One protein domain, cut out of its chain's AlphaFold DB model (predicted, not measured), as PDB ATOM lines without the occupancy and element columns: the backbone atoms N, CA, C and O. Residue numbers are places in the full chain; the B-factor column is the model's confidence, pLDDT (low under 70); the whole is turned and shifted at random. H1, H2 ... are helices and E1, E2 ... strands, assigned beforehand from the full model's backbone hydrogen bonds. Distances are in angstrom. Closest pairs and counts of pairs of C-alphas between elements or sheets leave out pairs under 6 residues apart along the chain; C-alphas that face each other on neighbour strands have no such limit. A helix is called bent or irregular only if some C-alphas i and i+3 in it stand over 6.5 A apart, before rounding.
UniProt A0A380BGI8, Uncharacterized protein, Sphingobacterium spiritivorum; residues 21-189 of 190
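What this domain is: This is residues 21 to 189 of the 190 residues of an uncharacterized protein of Sphingobacterium spiritivorum (UniProt A0A380BGI8). A strongly twisted sheet of six strands makes the core, with H1 packed over E2 and E1 on one side and H4 and H5 on the other. H2 and H3 lie beside H1, and residues 180 to 189, with H6, stick out as a free arm. The 169 printed residues hold six named helices and six named strands, along the chain E1 H1 E2 H2 H3 H4 E3 E4 E5 H5 E6 H6. The class is mixed, helices and strands; the sheet, E3 E4 E5 E2 E1 E6, is mixed too, with E3 antiparallel to E4 and the other neighbours parallel. The whole is compact, with a radius of gyration of the C-alphas of 16.1 A and spans of 52 by 37 by 31 A.

How they stand to each other: The sheet runs E3, residues 104 to 106; E4, 111 to 114; E5, 124 to 130; E2, 56 to 62; E1, 24 to 28; E6, 147 to 152. N and O within hydrogen-bond range include N 105 and O 112 at 2.8 A in the hairpin E3 and E4, N 125 and O 111 at 2.8 A for E4 and E5, N 59 and O 126 at 2.8 A for E5 and E2, N 60 and O 27 at 2.8 A for E2 and E1, and N 28 and O 151 at 2.9 A for E1 and E6. H1, residues 35 to 50, runs along the strands over E2 and E1, 12 degrees from E1 on the local plane, at a height over the sheet of 9.9 A. E1, H1, E2 form a strand-helix-strand unit, two parallel neighbour strands with a helix between, its crossover right-handed. H5, residues 133 to 142, lies over E2 and, only just, with 3 C-alphas, over E1, at a height of 8.3 A. E5, H5, E6 form a split unit, with E2 and E1 between its strands, also right-handed. H4, residues 84 to 100, lies over E4, slantwise at 34 degrees on the local plane. H2, residues 67 to 73, only grazes the sheet; H1, with residues 35 to 42 alone, touches it, closest at the C-alphas of Leu 38 and Gly 73, 4.7 A. H3, residues 75 to 82, touches H1 at a shallow tilt of 19 degrees, the same way, closest at the C-alphas of Gly 42 and Phe 77, 6.8 A. H6, residues 182 to 188, is not on the sheet. Every O i to N i+4 pair is within hydrogen-bond range in H2, H5 and H6; in H1 it is 9 of 12, in H4 12 of 13, and in H3 0 of 4, beside 4 of 5 O i to N i+3 pairs.

Where its parts are: E1 begins at C-alpha 24 (139.183, -9.388, 58.055), and H6 ends at C-alpha 188 (150.001, -25.368, 37.444). H4 is 24.3 A long, H1 20.5 A, E5 19.7 A and E2 17.2 A. H1 and H3 are irregular, with C-alphas 45 and 48 8.6 A apart and C-alphas 76 and 79 7.5 A apart.

The domain as a whole: The two C-alphas farthest apart, those of Arg 101 and Phe 187, are 53.4 A apart. The printed part has no cut. The link E6 to H6, residues 153 to 181, is long; its residues 162 to 163 pair, parallel, with 150 to 151 of E6. pLDDT is under 70 at residue 21, residues 173 to 182 and residue 189.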
ATOM      1  N   LYS A  21     147.441 -15.782  55.345       66.06
ATOM      2  CA  LYS A  21     147.408 -14.934  56.552       66.06
ATOM      3  C   LYS A  21     145.958 -14.595  56.924       66.06
ATOM      4  O   LYS A  21     145.068 -14.639  56.080       66.06
ATOM      5  N   ASN A  22     145.722 -14.261  58.192       73.19
ATOM      6  CA  ASN A  22     144.396 -13.869  58.667       73.19
ATOM      7  C   ASN A  22     144.029 -12.477  58.116       73.19
ATOM      8  O   ASN A  22     144.789 -11.531  58.332       73.19
ATOM      9  N   ARG A  23     142.910 -12.380  57.389       87.00
ATOM     10  CA  ARG A  23     142.344 -11.136  56.844       87.00
ATOM     11  C   ARG A  23     140.921 -10.976  57.363       87.00
ATOM     12  O   ARG A  23     140.233 -11.972  57.586       87.00
ATOM     13  N   ASN A  24     140.489  -9.732  57.508       90.62
ATOM     14  CA  ASN A  24     139.183  -9.388  58.055       90.62
ATOM     15  C   ASN A  24     138.476  -8.349  57.187       90.62
ATOM     16  O   ASN A  24     139.134  -7.601  56.463       90.62
ATOM     17  N   SER A  25     137.153  -8.265  57.281       95.94
ATOM     18  CA  SER A  25     136.391  -7.245  56.565       95.94
ATOM     19  C   SER A  25     136.246  -5.957  57.366       95.94
ATOM     20  O   SER A  25     136.211  -5.962  58.605       95.94
ATOM     21  N   VAL A  26     136.170  -4.853  56.625       98.06
ATOM     22  CA  VAL A  26     136.030  -3.496  57.155       98.06
ATOM     23  C   VAL A  26     134.804  -2.843  56.535       98.06
ATOM     24  O   VAL A  26     134.656  -2.870  55.319       98.06
ATOM     25  N   ALA A  27     133.953  -2.225  57.345       98.31
ATOM     26  CA  ALA A  27     132.888  -1.372  56.834       98.31
ATOM     27  C   ALA A  27     133.306   0.101  56.874       98.31
ATOM     28  O   ALA A  27     134.035   0.517  57.774       98.31
ATOM     29  N   VAL A  28     132.823   0.900  55.928       98.44
ATOM     30  CA  VAL A  28     132.915   2.365  55.972       98.44
ATOM     31  C   VAL A  28     131.509   2.929  55.943       98.44
ATOM     32  O   VAL A  28     130.757   2.659  55.005       98.44
ATOM     33  N   ILE A  29     131.172   3.725  56.951       97.75
ATOM     34  CA  ILE A  29     129.878   4.402  57.052       97.75
ATOM     35  C   ILE A  29     130.082   5.914  57.130       97.75
ATOM     36  O   ILE A  29     131.132   6.390  57.553       97.75
ATOM     37  N   SER A  30     129.087   6.664  56.676       95.81
ATOM     38  CA  SER A  30     129.076   8.110  56.444       95.81
ATOM     39  C   SER A  30     128.286   8.901  57.483       95.81
ATOM     40  O   SER A  30     128.422  10.118  57.541       95.81
ATOM     41  N   GLY A  31     127.441   8.247  58.287       94.56
ATOM     42  CA  GLY A  31     126.474   8.934  59.150       94.56
ATOM     43  C   GLY A  31     125.106   9.129  58.510       94.56
ATOM     44  O   GLY A  31     124.157   9.439  59.223       94.56
ATOM     45  N   SER A  32     124.992   8.937  57.195       95.25
ATOM     46  CA  SER A  32     123.767   9.186  56.425       95.25
ATOM     47  C   SER A  32     123.064   7.914  55.941       95.25
ATOM     48  O   SER A  32     122.137   7.991  55.137       95.25
ATOM     49  N   GLU A  33     123.502   6.752  56.428       97.50
ATOM     50  CA  GLU A  33     122.933   5.450  56.083       97.50
ATOM     51  C   GLU A  33     121.454   5.355  56.468       97.50
ATOM     52  O   GLU A  33     121.031   5.857  57.510       97.50
ATOM     53  N   THR A  34     120.663   4.667  55.644       97.19
ATOM     54  CA  THR A  34     119.287   4.313  56.002       97.19
ATOM     55  C   THR A  34     119.259   3.148  56.987       97.19
ATOM     56  O   THR A  34     120.233   2.409  57.158       97.19
ATOM     57  N   LYS A  35     118.094   2.925  57.601       95.94
ATOM     58  CA  LYS A  35     117.883   1.790  58.502       95.94
ATOM     59  C   LYS A  35     118.186   0.452  57.820       95.94
ATOM     60  O   LYS A  35     118.855  -0.386  58.405       95.94
ATOM     61  N   GLU A  36     117.733   0.269  56.584       96.75
ATOM     62  CA  GLU A  36     117.927  -0.963  55.811       96.75
ATOM     63  C   GLU A  36     119.410  -1.198  55.496       96.75
ATOM     64  O   GLU A  36     119.882  -2.333  55.500       96.75
ATOM     65  N   GLN A  37     120.164  -0.125  55.254       97.94
ATOM     66  CA  GLN A  37     121.606  -0.195  55.030       97.94
ATOM     67  C   GLN A  37     122.357  -0.613  56.299       97.94
ATOM     68  O   GLN A  37     123.260  -1.447  56.232       97.94
ATOM     69  N   LEU A  38     121.971  -0.078  57.460       98.19
ATOM     70  CA  LEU A  38     122.552  -0.477  58.745       98.19
ATOM     71  C   LEU A  38     122.133  -1.891  59.164       98.19
ATOM     72  O   LEU A  38     122.939  -2.616  59.741       98.19
ATOM     73  N   GLU A  39     120.920  -2.321  58.825       97.69
ATOM     74  CA  GLU A  39     120.498  -3.712  58.994       97.69
ATOM     75  C   GLU A  39     121.334  -4.653  58.109       97.69
ATOM     76  O   GLU A  39     121.793  -5.698  58.573       97.69
ATOM     77  N   GLY A  40     121.647  -4.240  56.875       97.94
ATOM     78  CA  GLY A  40     122.622  -4.918  56.015       97.94
ATOM     79  C   GLY A  40     124.005  -5.028  56.665       97.94
ATOM     80  O   GLY A  40     124.589  -6.109  56.705       97.94
ATOM     81  N   LEU A  41     124.512  -3.948  57.265       98.25
ATOM     82  CA  LEU A  41     125.754  -4.002  58.047       98.25
ATOM     83  C   LEU A  41     125.651  -4.985  59.227       98.25
ATOM     84  O   LEU A  41     126.622  -5.663  59.557       98.25
ATOM     85  N   GLY A  42     124.476  -5.105  59.844       97.56
ATOM     86  CA  GLY A  42     124.204  -6.127  60.849       97.56
ATOM     87  C   GLY A  42     124.458  -7.544  60.322       97.56
ATOM     88  O   GLY A  42     125.175  -8.304  60.972       97.56
ATOM     89  N   HIS A  43     123.989  -7.880  59.118       97.25
ATOM     90  CA  HIS A  43     124.306  -9.166  58.482       97.25
ATOM     91  C   HIS A  43     125.811  -9.355  58.282       97.25
ATOM     92  O   HIS A  43     126.357 -10.399  58.645       97.25
ATOM     93  N   ASP A  44     126.512  -8.323  57.804       97.38
ATOM     94  CA  ASP A  44     127.966  -8.387  57.629       97.38
ATOM     95  C   ASP A  44     128.707  -8.664  58.957       97.38
ATOM     96  O   ASP A  44     129.766  -9.297  58.951       97.38
ATOM     97  N   ILE A  45     128.182  -8.211  60.102       97.12
ATOM     98  CA  ILE A  45     128.783  -8.409  61.433       97.12
ATOM     99  C   ILE A  45     128.389  -9.768  62.034       97.12
ATOM    100  O   ILE A  45     129.247 -10.496  62.546       97.12
ATOM    101  N   PHE A  46     127.098 -10.100  62.019       96.62
ATOM    102  CA  PHE A  46     126.519 -11.158  62.851       96.62
ATOM    103  C   PHE A  46     126.290 -12.476  62.124       96.62
ATOM    104  O   PHE A  46     126.222 -13.516  62.792       96.62
ATOM    105  N   ASP A  47     126.209 -12.482  60.794       93.50
ATOM    106  CA  ASP A  47     126.072 -13.733  60.057       93.50
ATOM    107  C   ASP A  47     127.278 -14.636  60.338       93.50
ATOM    108  O   ASP A  47     128.426 -14.201  60.502       93.50
ATOM    109  N   TYR A  48     126.992 -15.932  60.479       91.94
ATOM    110  CA  TYR A  48     127.957 -16.928  60.957       91.94
ATOM    111  C   TYR A  48     128.599 -16.562  62.310       91.94
ATOM    112  O   TYR A  48     129.722 -16.975  62.610       91.94
ATOM    113  N   PHE A  49     127.876 -15.800  63.136       92.25
ATOM    114  CA  PHE A  49     128.273 -15.328  64.464       92.25
ATOM    115  C   PHE A  49     129.518 -14.434  64.478       92.25
ATOM    116  O   PHE A  49     130.133 -14.288  65.532       92.25
ATOM    117  N   GLY A  50     129.922 -13.866  63.338       90.00
ATOM    118  CA  GLY A  50     131.148 -13.069  63.236       90.00
ATOM    119  C   GLY A  50     132.442 -13.892  63.157       90.00
ATOM    120  O   GLY A  50     133.527 -13.365  63.386       90.00
ATOM    121  N   LEU A  51     132.354 -15.198  62.872       85.94
ATOM    122  CA  LEU A  51     133.515 -16.103  62.826       85.94
ATOM    123  C   LEU A  51     134.248 -16.113  61.471       85.94
ATOM    124  O   LEU A  51     135.287 -16.764  61.340       85.94
ATOM    125  N   GLY A  52     133.707 -15.448  60.449       84.88
ATOM    126  CA  GLY A  52     134.244 -15.479  59.091       84.88
ATOM    127  C   GLY A  52     135.294 -14.400  58.827       84.88
ATOM    128  O   GLY A  52     135.205 -13.289  59.332       84.88
ATOM    129  N   CYS A  53     136.238 -14.673  57.920       86.19
ATOM    130  CA  CYS A  53     137.144 -13.642  57.374       86.19
ATOM    131  C   CYS A  53     136.410 -12.523  56.612       86.19
ATOM    132  O   CYS A  53     136.979 -11.460  56.388       86.19
ATOM    133  N   ARG A  54     135.163 -12.800  56.204       92.44
ATOM    134  CA  ARG A  54     134.237 -11.867  55.555       92.44
ATOM    135  C   ARG A  54     133.310 -11.162  56.549       92.44
ATOM    136  O   ARG A  54     132.590 -10.250  56.162       92.44
ATOM    137  N   SER A  55     133.328 -11.563  57.822       95.06
ATOM    138  CA  SER A  55     132.585 -10.853  58.855       95.06
ATOM    139  C   SER A  55     133.265  -9.515  59.142       95.06
ATOM    140  O   SER A  55     134.495  -9.441  59.268       95.06
ATOM    141  N   VAL A  56     132.473  -8.451  59.229       97.56
ATOM    142  CA  VAL A  56     132.974  -7.112  59.538       97.56
ATOM    143  C   VAL A  56     133.415  -7.070  60.996       97.56
ATOM    144  O   VAL A  56     132.626  -7.249  61.918       97.56
ATOM    145  N   SER A  57     134.708  -6.820  61.190       97.12
ATOM    146  CA  SER A  57     135.332  -6.735  62.519       97.12
ATOM    147  C   SER A  57     135.833  -5.326  62.853       97.12
ATOM    148  O   SER A  57     136.172  -5.033  63.999       97.12
ATOM    149  N   LYS A  58     135.848  -4.431  61.857       98.12
ATOM    150  CA  LYS A  58     136.172  -3.014  62.024       98.12
ATOM    151  C   LYS A  58     135.236  -2.131  61.199       98.12
ATOM    152  O   LYS A  58     134.914  -2.474  60.067       98.12
ATOM    153  N   ILE A  59     134.864  -0.978  61.746       98.44
ATOM    154  CA  ILE A  59     134.070   0.050  61.076       98.44
ATOM    155  C   ILE A  59     134.848   1.373  61.083       98.44
ATOM    156  O   ILE A  59     135.334   1.809  62.125       98.44
ATOM    157  N   LEU A  60     134.968   2.021  59.930       98.50
ATOM    158  CA  LEU A  60     135.423   3.404  59.824       98.50
ATOM    159  C   LEU A  60     134.203   4.326  59.863       98.50
ATOM    160  O   LEU A  60     133.290   4.173  59.048       98.50
ATOM    161  N   ILE A  61     134.191   5.266  60.806       98.25
ATOM    162  CA  ILE A  61     133.083   6.204  61.043       98.25
ATOM    163  C   ILE A  61     133.579   7.652  60.916       98.25
ATOM    164  O   ILE A  61     134.746   7.908  61.207       98.25
ATOM    165  N   PRO A  62     132.762   8.628  60.494       97.94
ATOM    166  CA  PRO A  62     133.186  10.024  60.493       97.94
ATOM    167  C   PRO A  62     133.363  10.532  61.930       97.94
ATOM    168  O   PRO A  62     132.718  10.045  62.863       97.94
ATOM    169  N   LYS A  63     134.203  11.550  62.128       97.25
ATOM    170  CA  LYS A  63     134.310  12.207  63.438       97.25
ATOM    171  C   LYS A  63     132.959  12.731  63.919       97.25
ATOM    172  O   LYS A  63     132.250  13.418  63.186       97.25
ATOM    173  N   GLY A  64     132.645  12.452  65.184       95.50
ATOM    174  CA  GLY A  64     131.381  12.868  65.795       95.50
ATOM    175  C   GLY A  64     130.168  12.045  65.353       95.50
ATOM    176  O   GLY A  64     129.043  12.507  65.527       95.50
ATOM    177  N   TYR A  65     130.384  10.853  64.787       97.06
ATOM    178  CA  TYR A  65     129.315   9.918  64.442       97.06
ATOM    179  C   TYR A  65     128.456   9.552  65.662       97.06
ATOM    180  O   TYR A  65     128.973   9.257  66.744       97.06
ATOM    181  N   ASP A  66     127.137   9.522  65.469       96.19
ATOM    182  CA  ASP A  66     126.196   9.091  66.496       96.19
ATOM    183  C   ASP A  66     126.114   7.561  66.556       96.19
ATOM    184  O   ASP A  66     125.436   6.913  65.761       96.19
ATOM    185  N   VAL A  67     126.805   6.969  67.531       96.88
ATOM    186  CA  VAL A  67     126.810   5.514  67.747       96.88
ATOM    187  C   VAL A  67     125.411   4.961  68.038       96.88
ATOM    188  O   VAL A  67     125.156   3.795  67.730       96.88
ATOM    189  N   ALA A  68     124.488   5.771  68.572       96.56
ATOM    190  CA  ALA A  68     123.110   5.329  68.771       96.56
ATOM    191  C   ALA A  68     122.448   4.960  67.437       96.56
ATOM    192  O   ALA A  68     121.797   3.921  67.358       96.56
ATOM    193  N   HIS A  69     122.711   5.727  66.372       96.19
ATOM    194  CA  HIS A  69     122.193   5.446  65.034       96.19
ATOM    195  C   HIS A  69     122.634   4.063  64.527       96.19
ATOM    196  O   HIS A  69     121.805   3.280  64.062       96.19
ATOM    197  N   LEU A  70     123.916   3.712  64.699       97.56
ATOM    198  CA  LEU A  70     124.426   2.376  64.369       97.56
ATOM    199  C   LEU A  70     123.720   1.285  65.183       97.56
ATOM    200  O   LEU A  70     123.296   0.277  64.624       97.56
ATOM    201  N   PHE A  71     123.606   1.474  66.500       97.69
ATOM    202  CA  PHE A  71     123.005   0.485  67.395       97.69
ATOM    203  C   PHE A  71     121.517   0.258  67.132       97.69
ATOM    204  O   PHE A  71     121.071  -0.887  67.180       97.69
ATOM    205  N   GLU A  72     120.770   1.308  66.802       96.50
ATOM    206  CA  GLU A  72     119.376   1.195  66.371       96.50
ATOM    207  C   GLU A  72     119.255   0.416  65.056       96.50
ATOM    208  O   GLU A  72     118.373  -0.435  64.921       96.50
ATOM    209  N   GLY A  73     120.165   0.659  64.109       96.50
ATOM    210  CA  GLY A  73     120.190  -0.029  62.821       96.50
ATOM    211  C   GLY A  73     120.458  -1.533  62.922       96.50
ATOM    212  O   GLY A  73     119.889  -2.309  62.160       96.50
ATOM    213  N   ILE A  74     121.260  -1.961  63.901       97.31
ATOM    214  CA  ILE A  74     121.585  -3.381  64.119       97.31
ATOM    215  C   ILE A  74     120.738  -4.057  65.209       97.31
ATOM    216  O   ILE A  74     120.995  -5.207  65.567       97.31
ATOM    217  N   ALA A  75     119.736  -3.372  65.761       96.81
ATOM    218  CA  ALA A  75     118.948  -3.876  66.886       96.81
ATOM    219  C   ALA A  75     118.180  -5.174  66.568       96.81
ATOM    220  O   ALA A  75     117.951  -5.981  67.465       96.81
ATOM    221  N   SER A  76     117.821  -5.427  65.302       97.00
ATOM    222  CA  SER A  76     117.128  -6.663  64.894       97.00
ATOM    223  C   SER A  76     117.952  -7.938  65.135       97.00
ATOM    224  O   SER A  76     117.384  -9.029  65.214       97.00
ATOM    225  N   PHE A  77     119.267  -7.814  65.343       97.31
ATOM    226  CA  PHE A  77     120.183  -8.927  65.604       97.31
ATOM    227  C   PHE A  77     120.325  -9.294  67.087       97.31
ATOM    228  O   PHE A  77     121.088 -10.204  67.415       97.31
ATOM    229  N   GLU A  78     119.569  -8.653  67.986       97.19
ATOM    230  CA  GLU A  78     119.622  -8.885  69.438       97.19
ATOM    231  C   GLU A  78     119.518 -10.376  69.811       97.19
ATOM    232  O   GLU A  78     120.183 -10.843  70.736       97.19
ATOM    233  N   ALA A  79     118.757 -11.166  69.042       96.69
ATOM    234  CA  ALA A  79     118.578 -12.603  69.254       96.69
ATOM    235  C   ALA A  79     119.897 -13.405  69.306       96.69
ATOM    236  O   ALA A  79     119.916 -14.505  69.872       96.69
ATOM    237  N   ILE A  80     121.011 -12.870  68.784       95.69
ATOM    238  CA  ILE A  80     122.337 -13.492  68.900       95.69
ATOM    239  C   ILE A  80     122.772 -13.701  70.359       95.69
ATOM    240  O   ILE A  80     123.517 -14.642  70.648       95.69
ATOM    241  N   GLN A  81     122.248 -12.905  71.297       94.38
ATOM    242  CA  GLN A  81     122.502 -13.055  72.733       94.38
ATOM    243  C   GLN A  81     122.060 -14.421  73.286       94.38
ATOM    244  O   GLN A  81     122.587 -14.890  74.293       94.38
ATOM    245  N   HIS A  82     121.124 -15.103  72.620       95.25
ATOM    246  CA  HIS A  82     120.669 -16.436  73.023       95.25
ATOM    247  C   HIS A  82     121.628 -17.555  72.591       95.25
ATOM    248  O   HIS A  82     121.496 -18.699  73.031       95.25
ATOM    249  N   HIS A  83     122.624 -17.255  71.750       96.44
ATOM    250  CA  HIS A  83     123.636 -18.223  71.356       96.44
ATOM    251  C   HIS A  83     124.758 -18.296  72.402       96.44
ATOM    252  O   HIS A  83     125.676 -17.474  72.426       96.44
ATOM    253  N   HIS A  84     124.730 -19.342  73.236       95.06
ATOM    254  CA  HIS A  84     125.633 -19.517  74.383       95.06
ATOM    255  C   HIS A  84     127.122 -19.276  74.084       95.06
ATOM    256  O   HIS A  84     127.818 -18.628  74.858       95.06
ATOM    257  N   LYS A  85     127.648 -19.774  72.957       94.06
ATOM    258  CA  LYS A  85     129.075 -19.577  72.638       94.06
ATOM    259  C   LYS A  85     129.406 -18.125  72.298       94.06
ATOM    260  O   LYS A  85     130.520 -17.689  72.567       94.06
ATOM    261  N   TYR A  86     128.468 -17.407  71.691       96.81
ATOM    262  CA  TYR A  86     128.665 -16.011  71.322       96.81
ATOM    263  C   TYR A  86     128.610 -15.127  72.569       96.81
ATOM    264  O   TYR A  86     129.571 -14.411  72.844       96.81
ATOM    265  N   VAL A  87     127.558 -15.273  73.385       97.12
ATOM    266  CA  VAL A  87     127.391 -14.473  74.610       97.12
ATOM    267  C   VAL A  87     128.534 -14.687  75.607       97.12
ATOM    268  O   VAL A  87     129.014 -13.730  76.196       97.12
ATOM    269  N   ASN A  88     129.100 -15.898  75.692       97.44
ATOM    270  CA  ASN A  88     130.290 -16.142  76.514       97.44
ATOM    271  C   ASN A  88     131.501 -15.287  76.088       97.44
ATOM    272  O   ASN A  88     132.287 -14.868  76.936       97.44
ATOM    273  N   ASN A  89     131.680 -15.038  74.783       97.50
ATOM    274  CA  ASN A  89     132.751 -14.164  74.291       97.50
ATOM    275  C   ASN A  89     132.435 -12.693  74.570       97.50
ATOM    276  O   ASN A  89     133.328 -11.945  74.967       97.50
ATOM    277  N   TYR A  90     131.176 -12.292  74.401       98.31
ATOM    278  CA  TYR A  90     130.703 -10.961  74.766       98.31
ATOM    279  C   TYR A  90     130.962 -10.663  76.254       98.31
ATOM    280  O   TYR A  90     131.669  -9.705  76.564       98.31
ATOM    281  N   ASP A  91     130.506 -11.526  77.167       98.25
ATOM    282  CA  ASP A  91     130.655 -11.346  78.617       98.25
ATOM    283  C   ASP A  91     132.125 -11.313  79.051       98.25
ATOM    284  O   ASP A  91     132.522 -10.501  79.896       98.25
ATOM    285  N   TYR A  92     132.955 -12.170  78.447       98.06
ATOM    286  CA  TYR A  92     134.396 -12.185  78.684       98.06
ATOM    287  C   TYR A  92     135.050 -10.855  78.282       98.06
ATOM    288  O   TYR A  92     135.742 -10.237  79.095       98.06
ATOM    289  N   ASN A  93     134.814 -10.390  77.049       98.12
ATOM    290  CA  ASN A  93     135.404  -9.147  76.551       98.12
ATOM    291  C   ASN A  93     134.873  -7.925  77.310       98.12
ATOM    292  O   ASN A  93     135.654  -7.043  77.663       98.12
ATOM    293  N   LYS A  94     133.578  -7.903  77.643       98.38
ATOM    294  CA  LYS A  94     132.960  -6.853  78.459       98.38
ATOM    295  C   LYS A  94     133.627  -6.756  79.824       98.38
ATOM    296  O   LYS A  94     134.053  -5.679  80.235       98.38
ATOM    297  N   SER A  95     133.782  -7.890  80.505       98.25
ATOM    298  CA  SER A  95     134.453  -7.953  81.806       98.25
ATOM    299  C   SER A  95     135.896  -7.451  81.717       98.25
ATOM    300  O   SER A  95     136.321  -6.650  82.548       98.25
ATOM    301  N   LEU A  96     136.633  -7.868  80.682       97.94
ATOM    302  CA  LEU A  96     138.007  -7.433  80.443       97.94
ATOM    303  C   LEU A  96     138.099  -5.910  80.259       97.94
ATOM    304  O   LEU A  96     138.924  -5.264  80.907       97.94
ATOM    305  N   TYR A  97     137.237  -5.324  79.426       97.94
ATOM    306  CA  TYR A  97     137.243  -3.883  79.168       97.94
ATOM    307  C   TYR A  97     136.821  -3.066  80.391       97.94
ATOM    308  O   TYR A  97     137.416  -2.024  80.661       97.94
ATOM    309  N   LEU A  98     135.860  -3.553  81.182       97.62
ATOM    310  CA  LEU A  98     135.464  -2.913  82.439       97.62
ATOM    311  C   LEU A  98     136.606  -2.911  83.466       97.62
ATOM    312  O   LEU A  98     136.871  -1.877  84.081       97.62
ATOM    313  N   ILE A  99     137.315  -4.034  83.621       97.94
ATOM    314  CA  ILE A  99     138.465  -4.150  84.534       97.94
ATOM    315  C   ILE A  99     139.593  -3.205  84.111       97.94
ATOM    316  O   ILE A  99     140.165  -2.506  84.949       97.94
ATOM    317  N   ASN A 100     139.879  -3.142  82.809       97.56
ATOM    318  CA  ASN A 100     140.941  -2.301  82.260       97.56
ATOM    319  C   ASN A 100     140.558  -0.818  82.149       97.56
ATOM    320  O   ASN A 100     141.425   0.011  81.885       97.56
ATOM    321  N   ARG A 101     139.282  -0.469  82.379       96.69
ATOM    322  CA  ARG A 101     138.716   0.869  82.124       96.69
ATOM    323  C   ARG A 101     138.880   1.304  80.664       96.69
ATOM    324  O   ARG A 101     139.023   2.494  80.375       96.69
ATOM    325  N   ASP A 102     138.840   0.339  79.753       96.62
ATOM    326  CA  ASP A 102     138.855   0.596  78.321       96.62
ATOM    327  C   ASP A 102     137.521   1.227  77.922       96.62
ATOM    328  O   ASP A 102     136.451   0.680  78.200       96.62
ATOM    329  N   LYS A 103     137.565   2.384  77.253       97.12
ATOM    330  CA  LYS A 103     136.354   3.018  76.720       97.12
ATOM    331  C   LYS A 103     135.768   2.154  75.605       97.12
ATOM    332  O   LYS A 103     136.465   1.810  74.651       97.12
ATOM    333  N   HIS A 104     134.487   1.845  75.721       97.88
ATOM    334  CA  HIS A 104     133.719   1.105  74.730       97.88
ATOM    335  C   HIS A 104     132.245   1.497  74.830       97.88
ATOM    336  O   HIS A 104     131.789   1.940  75.886       97.88
ATOM    337  N   TYR A 105     131.519   1.331  73.731       98.31
ATOM    338  CA  TYR A 105     130.064   1.342  73.717       98.31
ATOM    339  C   TYR A 105     129.544  -0.086  73.812       98.31
ATOM    340  O   TYR A 105     130.220  -1.039  73.419       98.31
ATOM    341  N   ASP A 106     128.335  -0.212  74.333       97.69
ATOM    342  CA  ASP A 106     127.696  -1.482  74.628       97.69
ATOM    343  C   ASP A 106     126.192  -1.349  74.372       97.69
ATOM    344  O   ASP A 106     125.568  -0.407  74.865       97.69
ATOM    345  N   ASN A 107     125.628  -2.276  73.596       95.88
ATOM    346  CA  ASN A 107     124.194  -2.355  73.320       95.88
ATOM    347  C   ASN A 107     123.524  -3.623  73.884       95.88
ATOM    348  O   ASN A 107     122.370  -3.893  73.566       95.88
ATOM    349  N   GLY A 108     124.236  -4.412  74.690       96.31
ATOM    350  CA  GLY A 108     123.731  -5.650  75.280       96.31
ATOM    351  C   GLY A 108     124.173  -6.928  74.566       96.31
ATOM    352  O   GLY A 108     124.210  -7.969  75.218       96.31
ATOM    353  N   PHE A 109     124.567  -6.863  73.291       96.94
ATOM    354  CA  PHE A 109     124.990  -8.043  72.523       96.94
ATOM    355  C   PHE A 109     126.239  -7.828  71.657       96.94
ATOM    356  O   PHE A 109     126.845  -8.803  71.226       96.94
ATOM    357  N   VAL A 110     126.684  -6.593  71.435       98.19
ATOM    358  CA  VAL A 110     127.967  -6.296  70.792       98.19
ATOM    359  C   VAL A 110     128.655  -5.124  71.483       98.19
ATOM    360  O   VAL A 110     128.018  -4.181  71.952       98.19
ATOM    361  N   LEU A 111     129.984  -5.186  71.546       98.44
ATOM    362  CA  LEU A 111     130.820  -4.112  72.078       98.44
ATOM    363  C   LEU A 111     131.464  -3.350  70.924       98.44
ATOM    364  O   LEU A 111     132.093  -3.959  70.062       98.44
ATOM    365  N   LEU A 112     131.380  -2.024  70.935       98.44
ATOM    366  CA  LEU A 112     132.057  -1.172  69.961       98.44
ATOM    367  C   LEU A 112     133.220  -0.450  70.646       98.44
ATOM    368  O   LEU A 112     133.018   0.342  71.567       98.44
ATOM    369  N   LYS A 113     134.457  -0.724  70.222       98.19
ATOM    370  CA  LYS A 113     135.668  -0.212  70.884       98.19
ATOM    371  C   LYS A 113     136.594   0.492  69.896       98.19
ATOM    372  O   LYS A 113     136.894  -0.049  68.840       98.19
ATOM    373  N   GLN A 114     137.124   1.653  70.278       97.88
ATOM    374  CA  GLN A 114     138.124   2.337  69.460       97.88
ATOM    375  C   GLN A 114     139.441   1.548  69.481       97.88
ATOM    376  O   GLN A 114     139.960   1.227  70.562       97.88
ATOM    377  N   ASP A 115     139.964   1.186  68.309       97.38
ATOM    378  CA  ASP A 115     141.187   0.385  68.201       97.38
ATOM    379  C   ASP A 115     141.819   0.456  66.802       97.38
ATOM    380  O   ASP A 115     141.136   0.352  65.785       97.38
ATOM    381  N   THR A 116     143.149   0.546  66.737       94.75
ATOM    382  CA  THR A 116     143.886   0.615  65.464       94.75
ATOM    383  C   THR A 116     144.009  -0.739  64.765       94.75
ATOM    384  O   THR A 116     144.329  -0.808  63.582       94.75
ATOM    385  N   ARG A 117     143.756  -1.852  65.458       94.19
ATOM    386  CA  ARG A 117     143.801  -3.194  64.853       94.19
ATOM    387  C   ARG A 117     142.601  -3.425  63.942       94.19
ATOM    388  O   ARG A 117     141.503  -2.993  64.258       94.19
ATOM    389  N   THR A 118     142.784  -4.141  62.836       90.69
ATOM    390  CA  THR A 118     141.673  -4.494  61.929       90.69
ATOM    391  C   THR A 118     140.840  -5.659  62.461       90.69
ATOM    392  O   THR A 118     139.624  -5.645  62.322       90.69
ATOM    393  N   ALA A 119     141.486  -6.644  63.089       92.69
ATOM    394  CA  ALA A 119     140.836  -7.841  63.609       92.69
ATOM    395  C   ALA A 119     140.364  -7.633  65.054       92.69
ATOM    396  O   ALA A 119     141.198  -7.485  65.956       92.69
ATOM    397  N   SER A 120     139.051  -7.662  65.278       94.94
ATOM    398  CA  SER A 120     138.453  -7.621  66.613       94.94
ATOM    399  C   SER A 120     138.226  -9.023  67.202       94.94
ATOM    400  O   SER A 120     138.127 -10.012  66.471       94.94
ATOM    401  N   PRO A 121     138.158  -9.145  68.542       95.38
ATOM    402  CA  PRO A 121     137.633 -10.339  69.196       95.38
ATOM    403  C   PRO A 121     136.168 -10.599  68.822       95.38
ATOM    404  O   PRO A 121     135.431  -9.679  68.477       95.38
ATOM    405  N   LEU A 122     135.718 -11.845  68.980       94.19
ATOM    406  CA  LEU A 122     134.310 -12.192  68.794       94.19
ATOM    407  C   LEU A 122     133.407 -11.367  69.729       94.19
ATOM    408  O   LEU A 122     133.752 -11.163  70.894       94.19
ATOM    409  N   ALA A 123     132.251 -10.938  69.216       96.38
ATOM    410  CA  ALA A 123     131.305 -10.037  69.885       96.38
ATOM    411  C   ALA A 123     131.841  -8.628  70.205       96.38
ATOM    412  O   ALA A 123     131.229  -7.865  70.955       96.38
ATOM    413  N   VAL A 124     132.972  -8.264  69.602       98.12
ATOM    414  CA  VAL A 124     133.514  -6.911  69.606       98.12
ATOM    415  C   VAL A 124     133.639  -6.459  68.162       98.12
ATOM    416  O   VAL A 124     134.068  -7.225  67.307       98.12
ATOM    417  N   VAL A 125     133.333  -5.201  67.893       98.31
ATOM    418  CA  VAL A 125     133.654  -4.532  66.637       98.31
ATOM    419  C   VAL A 125     134.570  -3.366  66.963       98.31
ATOM    420  O   VAL A 125     134.328  -2.598  67.899       98.31
ATOM    421  N   PHE A 126     135.676  -3.259  66.237       98.50
ATOM    422  CA  PHE A 126     136.558  -2.113  66.375       98.50
ATOM    423  C   PHE A 126     136.074  -0.940  65.541       98.50
ATOM    424  O   PHE A 126     135.451  -1.126  64.500       98.50
ATOM    425  N   TYR A 127     136.376   0.276  65.978       98.44
ATOM    426  CA  TYR A 127     136.175   1.449  65.142       98.44
ATOM    427  C   TYR A 127     137.365   2.393  65.159       98.44
ATOM    428  O   TYR A 127     138.137   2.441  66.121       98.44
ATOM    429  N   GLU A 128     137.479   3.153  64.079       97.75
ATOM    430  CA  GLU A 128     138.321   4.338  63.990       97.75
ATOM    431  C   GLU A 128     137.546   5.460  63.313       97.75
ATOM    432  O   GLU A 128     136.679   5.219  62.470       97.75
ATOM    433  N   GLU A 129     137.864   6.687  63.707       97.81
ATOM    434  CA  GLU A 129     137.265   7.873  63.120       97.81
ATOM    435  C   GLU A 129     138.091   8.357  61.925       97.81
ATOM    436  O   GLU A 129     139.323   8.328  61.969       97.81
ATOM    437  N   TYR A 130     137.424   8.864  60.893       97.50
ATOM    438  CA  TYR A 130     138.051   9.572  59.780       97.50
ATOM    439  C   TYR A 130     137.538  11.016  59.682       97.50
ATOM    440  O   TYR A 130     136.410  11.323  60.075       97.50
ATOM    441  N   ASP A 131     138.376  11.919  59.167       96.50
ATOM    442  CA  ASP A 131     138.023  13.331  58.959       96.50
ATOM    443  C   ASP A 131     137.283  13.548  57.632       96.50
ATOM    444  O   ASP A 131     136.339  14.332  57.553       96.50
ATOM    445  N   ASN A 132     137.710  12.857  56.576       96.44
ATOM    446  CA  ASN A 132     137.076  12.881  55.260       96.44
ATOM    447  C   ASN A 132     137.213  11.519  54.558       96.44
ATOM    448  O   ASN A 132     138.001  10.668  54.972       96.44
ATOM    449  N   ILE A 133     136.445  11.316  53.483       96.81
ATOM    450  CA  ILE A 133     136.405  10.041  52.745       96.81
ATOM    451  C   ILE A 133     137.794   9.644  52.224       96.81
ATOM    452  O   ILE A 133     138.156   8.473  52.308       96.81
ATOM    453  N   ALA A 134     138.608  10.606  51.777       97.12
ATOM    454  CA  ALA A 134     139.945  10.313  51.263       97.12
ATOM    455  C   ALA A 134     140.868   9.723  52.345       97.12
ATOM    456  O   ALA A 134     141.710   8.877  52.045       97.12
ATOM    457  N   ASP A 135     140.700  10.099  53.616       96.50
ATOM    458  CA  ASP A 135     141.448   9.487  54.722       96.50
ATOM    459  C   ASP A 135     141.053   8.022  54.935       96.50
ATOM    460  O   ASP A 135     141.923   7.174  55.155       96.50
ATOM    461  N   ALA A 136     139.760   7.706  54.816       97.06
ATOM    462  CA  ALA A 136     139.271   6.332  54.885       97.06
ATOM    463  C   ALA A 136     139.803   5.494  53.709       97.06
ATOM    464  O   ALA A 136     140.339   4.406  53.921       97.06
ATOM    465  N   GLU A 137     139.746   6.016  52.482       98.06
ATOM    466  CA  GLU A 137     140.305   5.365  51.288       98.06
ATOM    467  C   GLU A 137     141.811   5.109  51.436       98.06
ATOM    468  O   GLU A 137     142.293   3.998  51.195       98.06
ATOM    469  N   ASN A 138     142.565   6.108  51.908       96.88
ATOM    470  CA  ASN A 138     143.997   5.981  52.171       96.88
ATOM    471  C   ASN A 138     144.291   4.917  53.234       96.88
ATOM    472  O   ASN A 138     145.213   4.114  53.064       96.88
ATOM    473  N   TYR A 139     143.510   4.875  54.320       96.25
ATOM    474  CA  TYR A 139     143.630   3.839  55.344       96.25
ATOM    475  C   TYR A 139     143.411   2.444  54.745       96.25
ATOM    476  O   TYR A 139     144.231   1.551  54.973       96.25
ATOM    477  N   LEU A 140     142.343   2.258  53.968       96.88
ATOM    478  CA  LEU A 140     141.985   0.969  53.377       96.88
ATOM    479  C   LEU A 140     143.059   0.484  52.404       96.88
ATOM    480  O   LEU A 140     143.538  -0.643  52.520       96.88
ATOM    481  N   ASN A 141     143.510   1.361  51.507       95.88
ATOM    482  CA  ASN A 141     144.555   1.045  50.536       95.88
ATOM    483  C   ASN A 141     145.891   0.712  51.219       95.88
ATOM    484  O   ASN A 141     146.573  -0.233  50.822       95.88
ATOM    485  N   LYS A 142     146.247   1.423  52.297       94.62
ATOM    486  CA  LYS A 142     147.456   1.143  53.088       94.62
ATOM    487  C   LYS A 142     147.398  -0.207  53.810       94.62
ATOM    488  O   LYS A 142     148.434  -0.846  53.985       94.62
ATOM    489  N   HIS A 143     146.213  -0.639  54.235       93.38
ATOM    490  CA  HIS A 143     146.009  -1.894  54.965       93.38
ATOM    491  C   HIS A 143     145.464  -3.021  54.082       93.38
ATOM    492  O   HIS A 143     145.015  -4.039  54.611       93.38
ATOM    493  N   ALA A 144     145.545  -2.883  52.754       91.81
ATOM    494  CA  ALA A 144     144.926  -3.806  51.812       91.81
ATOM    495  C   ALA A 144     145.316  -5.271  52.060       91.81
ATOM    496  O   ALA A 144     144.450  -6.138  52.053       91.81
ATOM    497  N   GLU A 145     146.574  -5.565  52.399       88.69
ATOM    498  CA  GLU A 145     147.020  -6.938  52.698       88.69
ATOM    499  C   GLU A 145     146.293  -7.597  53.887       88.69
ATOM    500  O   GLU A 145     146.227  -8.821  53.966       88.69
ATOM    501  N   GLN A 146     145.728  -6.812  54.808       89.81
ATOM    502  CA  GLN A 146     145.028  -7.296  56.007       89.81
ATOM    503  C   GLN A 146     143.505  -7.330  55.831       89.81
ATOM    504  O   GLN A 146     142.804  -7.890  56.674       89.81
ATOM    505  N   ILE A 147     142.993  -6.731  54.754       93.44
ATOM    506  CA  ILE A 147     141.560  -6.546  54.532       93.44
ATOM    507  C   ILE A 147     141.075  -7.532  53.478       93.44
ATOM    508  O   ILE A 147     141.621  -7.592  52.381       93.44
ATOM    509  N   GLN A 148     140.053  -8.316  53.815       92.25
ATOM    510  CA  GLN A 148     139.461  -9.289  52.899       92.25
ATOM    511  C   GLN A 148     138.547  -8.606  51.879       92.25
ATOM    512  O   GLN A 148     138.646  -8.876  50.683       92.25
ATOM    513  N   CYS A 149     137.652  -7.753  52.361       94.44
ATOM    514  CA  CYS A 149     136.790  -6.908  51.552       94.44
ATOM    515  C   CYS A 149     136.323  -5.699  52.365       94.44
ATOM    516  O   CYS A 149     136.465  -5.658  53.594       94.44
ATOM    517  N   VAL A 150     135.782  -4.719  51.650       97.50
ATOM    518  CA  VAL A 150     135.204  -3.501  52.205       97.50
ATOM    519  C   VAL A 150     133.704  -3.511  51.946       97.50
ATOM    520  O   VAL A 150     133.285  -3.855  50.842       97.50
ATOM    521  N   THR A 151     132.897  -3.124  52.933       97.94
ATOM    522  CA  THR A 151     131.467  -2.856  52.720       97.94
ATOM    523  C   THR A 151     131.141  -1.388  52.970       97.94
ATOM    524  O   THR A 151     131.621  -0.783  53.929       97.94
ATOM    525  N   SER A 152     130.379  -0.762  52.073       97.94
ATOM    526  CA  SER A 152     129.978   0.639  52.227       97.94
ATOM    527  C   SER A 152     128.740   0.975  51.400       97.94
ATOM    528  O   SER A 152     128.439   0.319  50.406       97.94
ATOM    529  N   ALA A 153     128.026   2.023  51.816       96.81
ATOM    530  CA  ALA A 153     127.031   2.705  50.990       96.81
ATOM    531  C   ALA A 153     127.655   3.798  50.096       96.81
ATOM    532  O   ALA A 153     126.989   4.311  49.197       96.81
ATOM    533  N   LEU A 154     128.913   4.168  50.355       95.19
ATOM    534  CA  LEU A 154     129.667   5.151  49.587       95.19
ATOM    535  C   LEU A 154     130.346   4.491  48.383       95.19
ATOM    536  O   LEU A 154     130.774   3.338  48.448       95.19
ATOM    537  N   ASP A 155     130.508   5.262  47.310       94.25
ATOM    538  CA  ASP A 155     131.386   4.899  46.199       94.25
ATOM    539  C   ASP A 155     132.834   5.247  46.575       94.25
ATOM    540  O   ASP A 155     133.214   6.420  46.590       94.25
ATOM    541  N   LEU A 156     133.609   4.234  46.973       95.75
ATOM    542  CA  LEU A 156     134.973   4.382  47.489       95.75
ATOM    543  C   LEU A 156     136.010   3.990  46.436       95.75
ATOM    544  O   LEU A 156     135.943   2.916  45.841       95.75
ATOM    545  N   GLN A 157     137.046   4.810  46.289       95.75
ATOM    546  CA  GLN A 157     138.180   4.544  45.409       95.75
ATOM    547  C   GLN A 157     139.233   3.681  46.128       95.75
ATOM    548  O   GLN A 157     140.228   4.171  46.674       95.75
ATOM    549  N   VAL A 158     139.008   2.363  46.147       94.56
ATOM    550  CA  VAL A 158     139.871   1.390  46.839       94.56
ATOM    551  C   VAL A 158     140.314   0.235  45.946       94.56
ATOM    552  O   VAL A 158     139.581  -0.234  45.083       94.56
ATOM    553  N   ASN A 159     141.512  -0.286  46.207       90.56
ATOM    554  CA  ASN A 159     142.087  -1.443  45.506       90.56
ATOM    555  C   ASN A 159     141.635  -2.790  46.109       90.56
ATOM    556  O   ASN A 159     142.376  -3.773  46.088       90.56
ATOM    557  N   LEU A 160     140.455  -2.822  46.727       92.06
ATOM    558  CA  LEU A 160     139.905  -3.957  47.467       92.06
ATOM    559  C   LEU A 160     138.508  -4.282  46.930       92.06
ATOM    560  O   LEU A 160     137.827  -3.365  46.472       92.06
ATOM    561  N   PRO A 161     138.040  -5.540  47.036       93.62
ATOM    562  CA  PRO A 161     136.648  -5.866  46.750       93.62
ATOM    563  C   PRO A 161     135.714  -4.992  47.595       93.62
ATOM    564  O   PRO A 161     135.777  -5.036  48.827       93.62
ATOM    565  N   LEU A 162     134.887  -4.192  46.925       95.12
ATOM    566  CA  LEU A 162     133.913  -3.295  47.535       95.12
ATOM    567  C   LEU A 162     132.511  -3.860  47.319       95.12
ATOM    568  O   LEU A 162     132.096  -4.093  46.185       95.12
ATOM    569  N   PHE A 163     131.783  -4.059  48.411       95.75
ATOM    570  CA  PHE A 163     130.403  -4.526  48.399       95.75
ATOM    571  C   PHE A 163     129.481  -3.490  49.034       95.75
ATOM    572  O   PHE A 163     129.899  -2.671  49.853       95.75
ATOM    573  N   ALA A 164     128.196  -3.568  48.692       96.56
ATOM    574  CA  ALA A 164     127.169  -2.901  49.476       96.56
ATOM    575  C   ALA A 164     127.120  -3.490  50.898       96.56
ATOM    576  O   ALA A 164     127.538  -4.630  51.127       96.56
ATOM    577  N   LEU A 165     126.587  -2.723  51.848       97.12
ATOM    578  CA  LEU A 165     126.314  -3.211  53.202       97.12
ATOM    579  C   LEU A 165     125.365  -4.425  53.144       97.12
ATOM    580  O   LEU A 165     124.342  -4.382  52.461       97.12
ATOM    581  N   GLY A 166     125.733  -5.510  53.826       95.38
ATOM    582  CA  GLY A 166     125.076  -6.825  53.762       95.38
ATOM    583  C   GLY A 166     125.600  -7.747  52.657       95.38
ATOM    584  O   GLY A 166     125.126  -8.873  52.504       95.38
ATOM    585  N   GLY A 167     126.556  -7.282  51.850       93.50
ATOM    586  CA  GLY A 167     127.107  -8.025  50.720       93.50
ATOM    587  C   GLY A 167     128.372  -8.824  51.029       93.50
ATOM    588  O   GLY A 167     128.834  -9.558  50.154       93.50
ATOM    589  N   SER A 168     128.961  -8.717  52.228       91.94
ATOM    590  CA  SER A 168     130.304  -9.269  52.478       91.94
ATOM    591  C   SER A 168     130.360 -10.793  52.324       91.94
ATOM    592  O   SER A 168     131.365 -11.345  51.858       91.94
ATOM    593  N   GLN A 169     129.262 -11.470  52.670       86.62
ATOM    594  CA  GLN A 169     129.127 -12.926  52.673       86.62
ATOM    595  C   GLN A 169     128.675 -13.516  51.328       86.62
ATOM    596  O   GLN A 169     128.515 -14.731  51.221       86.62
ATOM    597  N   CYS A 170     128.517 -12.688  50.290       82.69
ATOM    598  CA  CYS A 170     128.018 -13.096  48.974       82.69
ATOM    599  C   CYS A 170     129.076 -12.894  47.866       82.69
ATOM    600  O   CYS A 170     128.876 -12.049  46.992       82.69
ATOM    601  N   PRO A 171     130.208 -13.636  47.873       76.69
ATOM    602  CA  PRO A 171     131.192 -13.555  46.793       76.69
ATOM    603  C   PRO A 171     130.606 -13.909  45.431       76.69
ATOM    604  O   PRO A 171     129.827 -14.857  45.306       76.69
ATOM    605  N   ALA A 172     131.081 -13.220  44.396       72.81
ATOM    606  CA  ALA A 172     130.925 -13.677  43.023       72.81
ATOM    607  C   ALA A 172     131.808 -14.914  42.746       72.81
ATOM    608  O   ALA A 172     132.741 -15.218  43.489       72.81
ATOM    609  N   LEU A 173     131.519 -15.641  41.662       62.12
ATOM    610  CA  LEU A 173     132.250 -16.864  41.286       62.12
ATOM    611  C   LEU A 173     133.740 -16.621  40.985       62.12
ATOM    612  O   LEU A 173     134.542 -17.548  41.083       62.12
ATOM    613  N   ASP A 174     134.088 -15.396  40.608       63.88
ATOM    614  CA  ASP A 174     135.434 -14.911  40.310       63.88
ATOM    615  C   ASP A 174     136.067 -14.117  41.466       63.88
ATOM    616  O   ASP A 174     137.241 -13.752  41.392       63.88
ATOM    617  N   ASP A 175     135.341 -13.917  42.571       57.62
ATOM    618  CA  ASP A 175     135.845 -13.302  43.801       57.62
ATOM    619  C   ASP A 175     136.601 -14.343  44.649       57.62
ATOM    620  O   ASP A 175     136.222 -14.719  45.768       57.62
ATOM    621  N   TYR A 176     137.674 -14.875  44.054       58.94
ATOM    622  CA  TYR A 176     138.561 -15.838  44.694       58.94
ATOM    623  C   TYR A 176     139.209 -15.230  45.939       58.94
ATOM    624  O   TYR A 176     139.632 -14.071  45.953       58.94
ATOM    625  N   ALA A 177     139.362 -16.042  46.986       57.88
ATOM    626  CA  ALA A 177     140.112 -15.634  48.168       57.88
ATOM    627  C   ALA A 177     141.519 -15.151  47.763       57.88
ATOM    628  O   ALA A 177     142.277 -15.876  47.122       57.88
ATOM    629  N   ASP A 178     141.844 -13.913  48.142       55.44
ATOM    630  CA  ASP A 178     143.129 -13.255  47.885       55.44
ATOM    631  C   ASP A 178     143.477 -13.048  46.392       55.44
ATOM    632  O   ASP A 178     144.637 -12.811  46.066       55.44
ATOM    633  N   GLY A 179     142.491 -13.106  45.482       57.81
ATOM    634  CA  GLY A 179     142.696 -12.908  44.038       57.81
ATOM    635  C   GLY A 179     143.484 -14.031  43.351       57.81
ATOM    636  O   GLY A 179     143.863 -13.900  42.188       57.81
ATOM    637  N   VAL A 180     143.748 -15.138  44.056       58.75
ATOM    638  CA  VAL A 180     144.453 -16.303  43.514       58.75
ATOM    639  C   VAL A 180     143.433 -17.247  42.897       58.75
ATOM    640  O   VAL A 180     142.600 -17.812  43.603       58.75
ATOM    641  N   ASN A 181     143.525 -17.470  41.586       64.44
ATOM    642  CA  ASN A 181     142.698 -18.460  40.909       64.44
ATOM    643  C   ASN A 181     143.078 -19.865  41.401       64.44
ATOM    644  O   ASN A 181     144.093 -20.446  41.009       64.44
ATOM    645  N   THR A 182     142.255 -20.422  42.288       67.06
ATOM    646  CA  THR A 182     142.504 -21.718  42.923       67.06
ATOM    647  C   THR A 182     142.578 -22.853  41.904       67.06
ATOM    648  O   THR A 182     143.314 -23.814  42.116       67.06
ATOM    649  N   LEU A 183     141.844 -22.747  40.790       71.00
ATOM    650  CA  LEU A 183     141.883 -23.736  39.714       71.00
ATOM    651  C   LEU A 183     143.213 -23.659  38.963       71.00
ATOM    652  O   LEU A 183     143.848 -24.688  38.755       71.00
ATOM    653  N   GLU A 184     143.667 -22.454  38.623       71.06
ATOM    654  CA  GLU A 184     144.969 -22.243  37.981       71.06
ATOM    655  C   GLU A 184     146.116 -22.753  38.858       71.06
ATOM    656  O   GLU A 184     146.987 -23.471  38.369       71.06
ATOM    657  N   PHE A 185     146.080 -22.472  40.166       72.31
ATOM    658  CA  PHE A 185     147.065 -23.002  41.107       72.31
ATOM    659  C   PHE A 185     147.122 -24.535  41.071       72.31
ATOM    660  O   PHE A 185     148.214 -25.104  41.026       72.31
ATOM    661  N   LEU A 186     145.960 -25.202  41.087       73.88
ATOM    662  CA  LEU A 186     145.880 -26.661  41.046       73.88
ATOM    663  C   LEU A 186     146.404 -27.216  39.719       73.88
ATOM    664  O   LEU A 186     147.170 -28.169  39.742       73.88
ATOM    665  N   PHE A 187     146.055 -26.610  38.582       77.56
ATOM    666  CA  PHE A 187     146.537 -27.059  37.271       77.56
ATOM    667  C   PHE A 187     148.035 -26.808  37.056       77.56
ATOM    668  O   PHE A 187     148.699 -27.625  36.425       77.56
ATOM    669  N   ALA A 188     148.584 -25.711  37.583       70.75
ATOM    670  CA  ALA A 188     150.001 -25.368  37.444       70.75
ATOM    671  C   ALA A 188     150.930 -26.195  38.354       70.75
ATOM    672  O   ALA A 188     152.146 -26.167  38.169       70.75
ATOM    673  N   ASN A 189     150.375 -26.900  39.346       61.81
ATOM    674  CA  ASN A 189     151.132 -27.652  40.353       61.81
ATOM    675  C   ASN A 189     150.629 -29.101  40.532       61.81
ATOM    676  O   ASN A 189     150.905 -29.705  41.573       61.81
TER     677      ASN A 189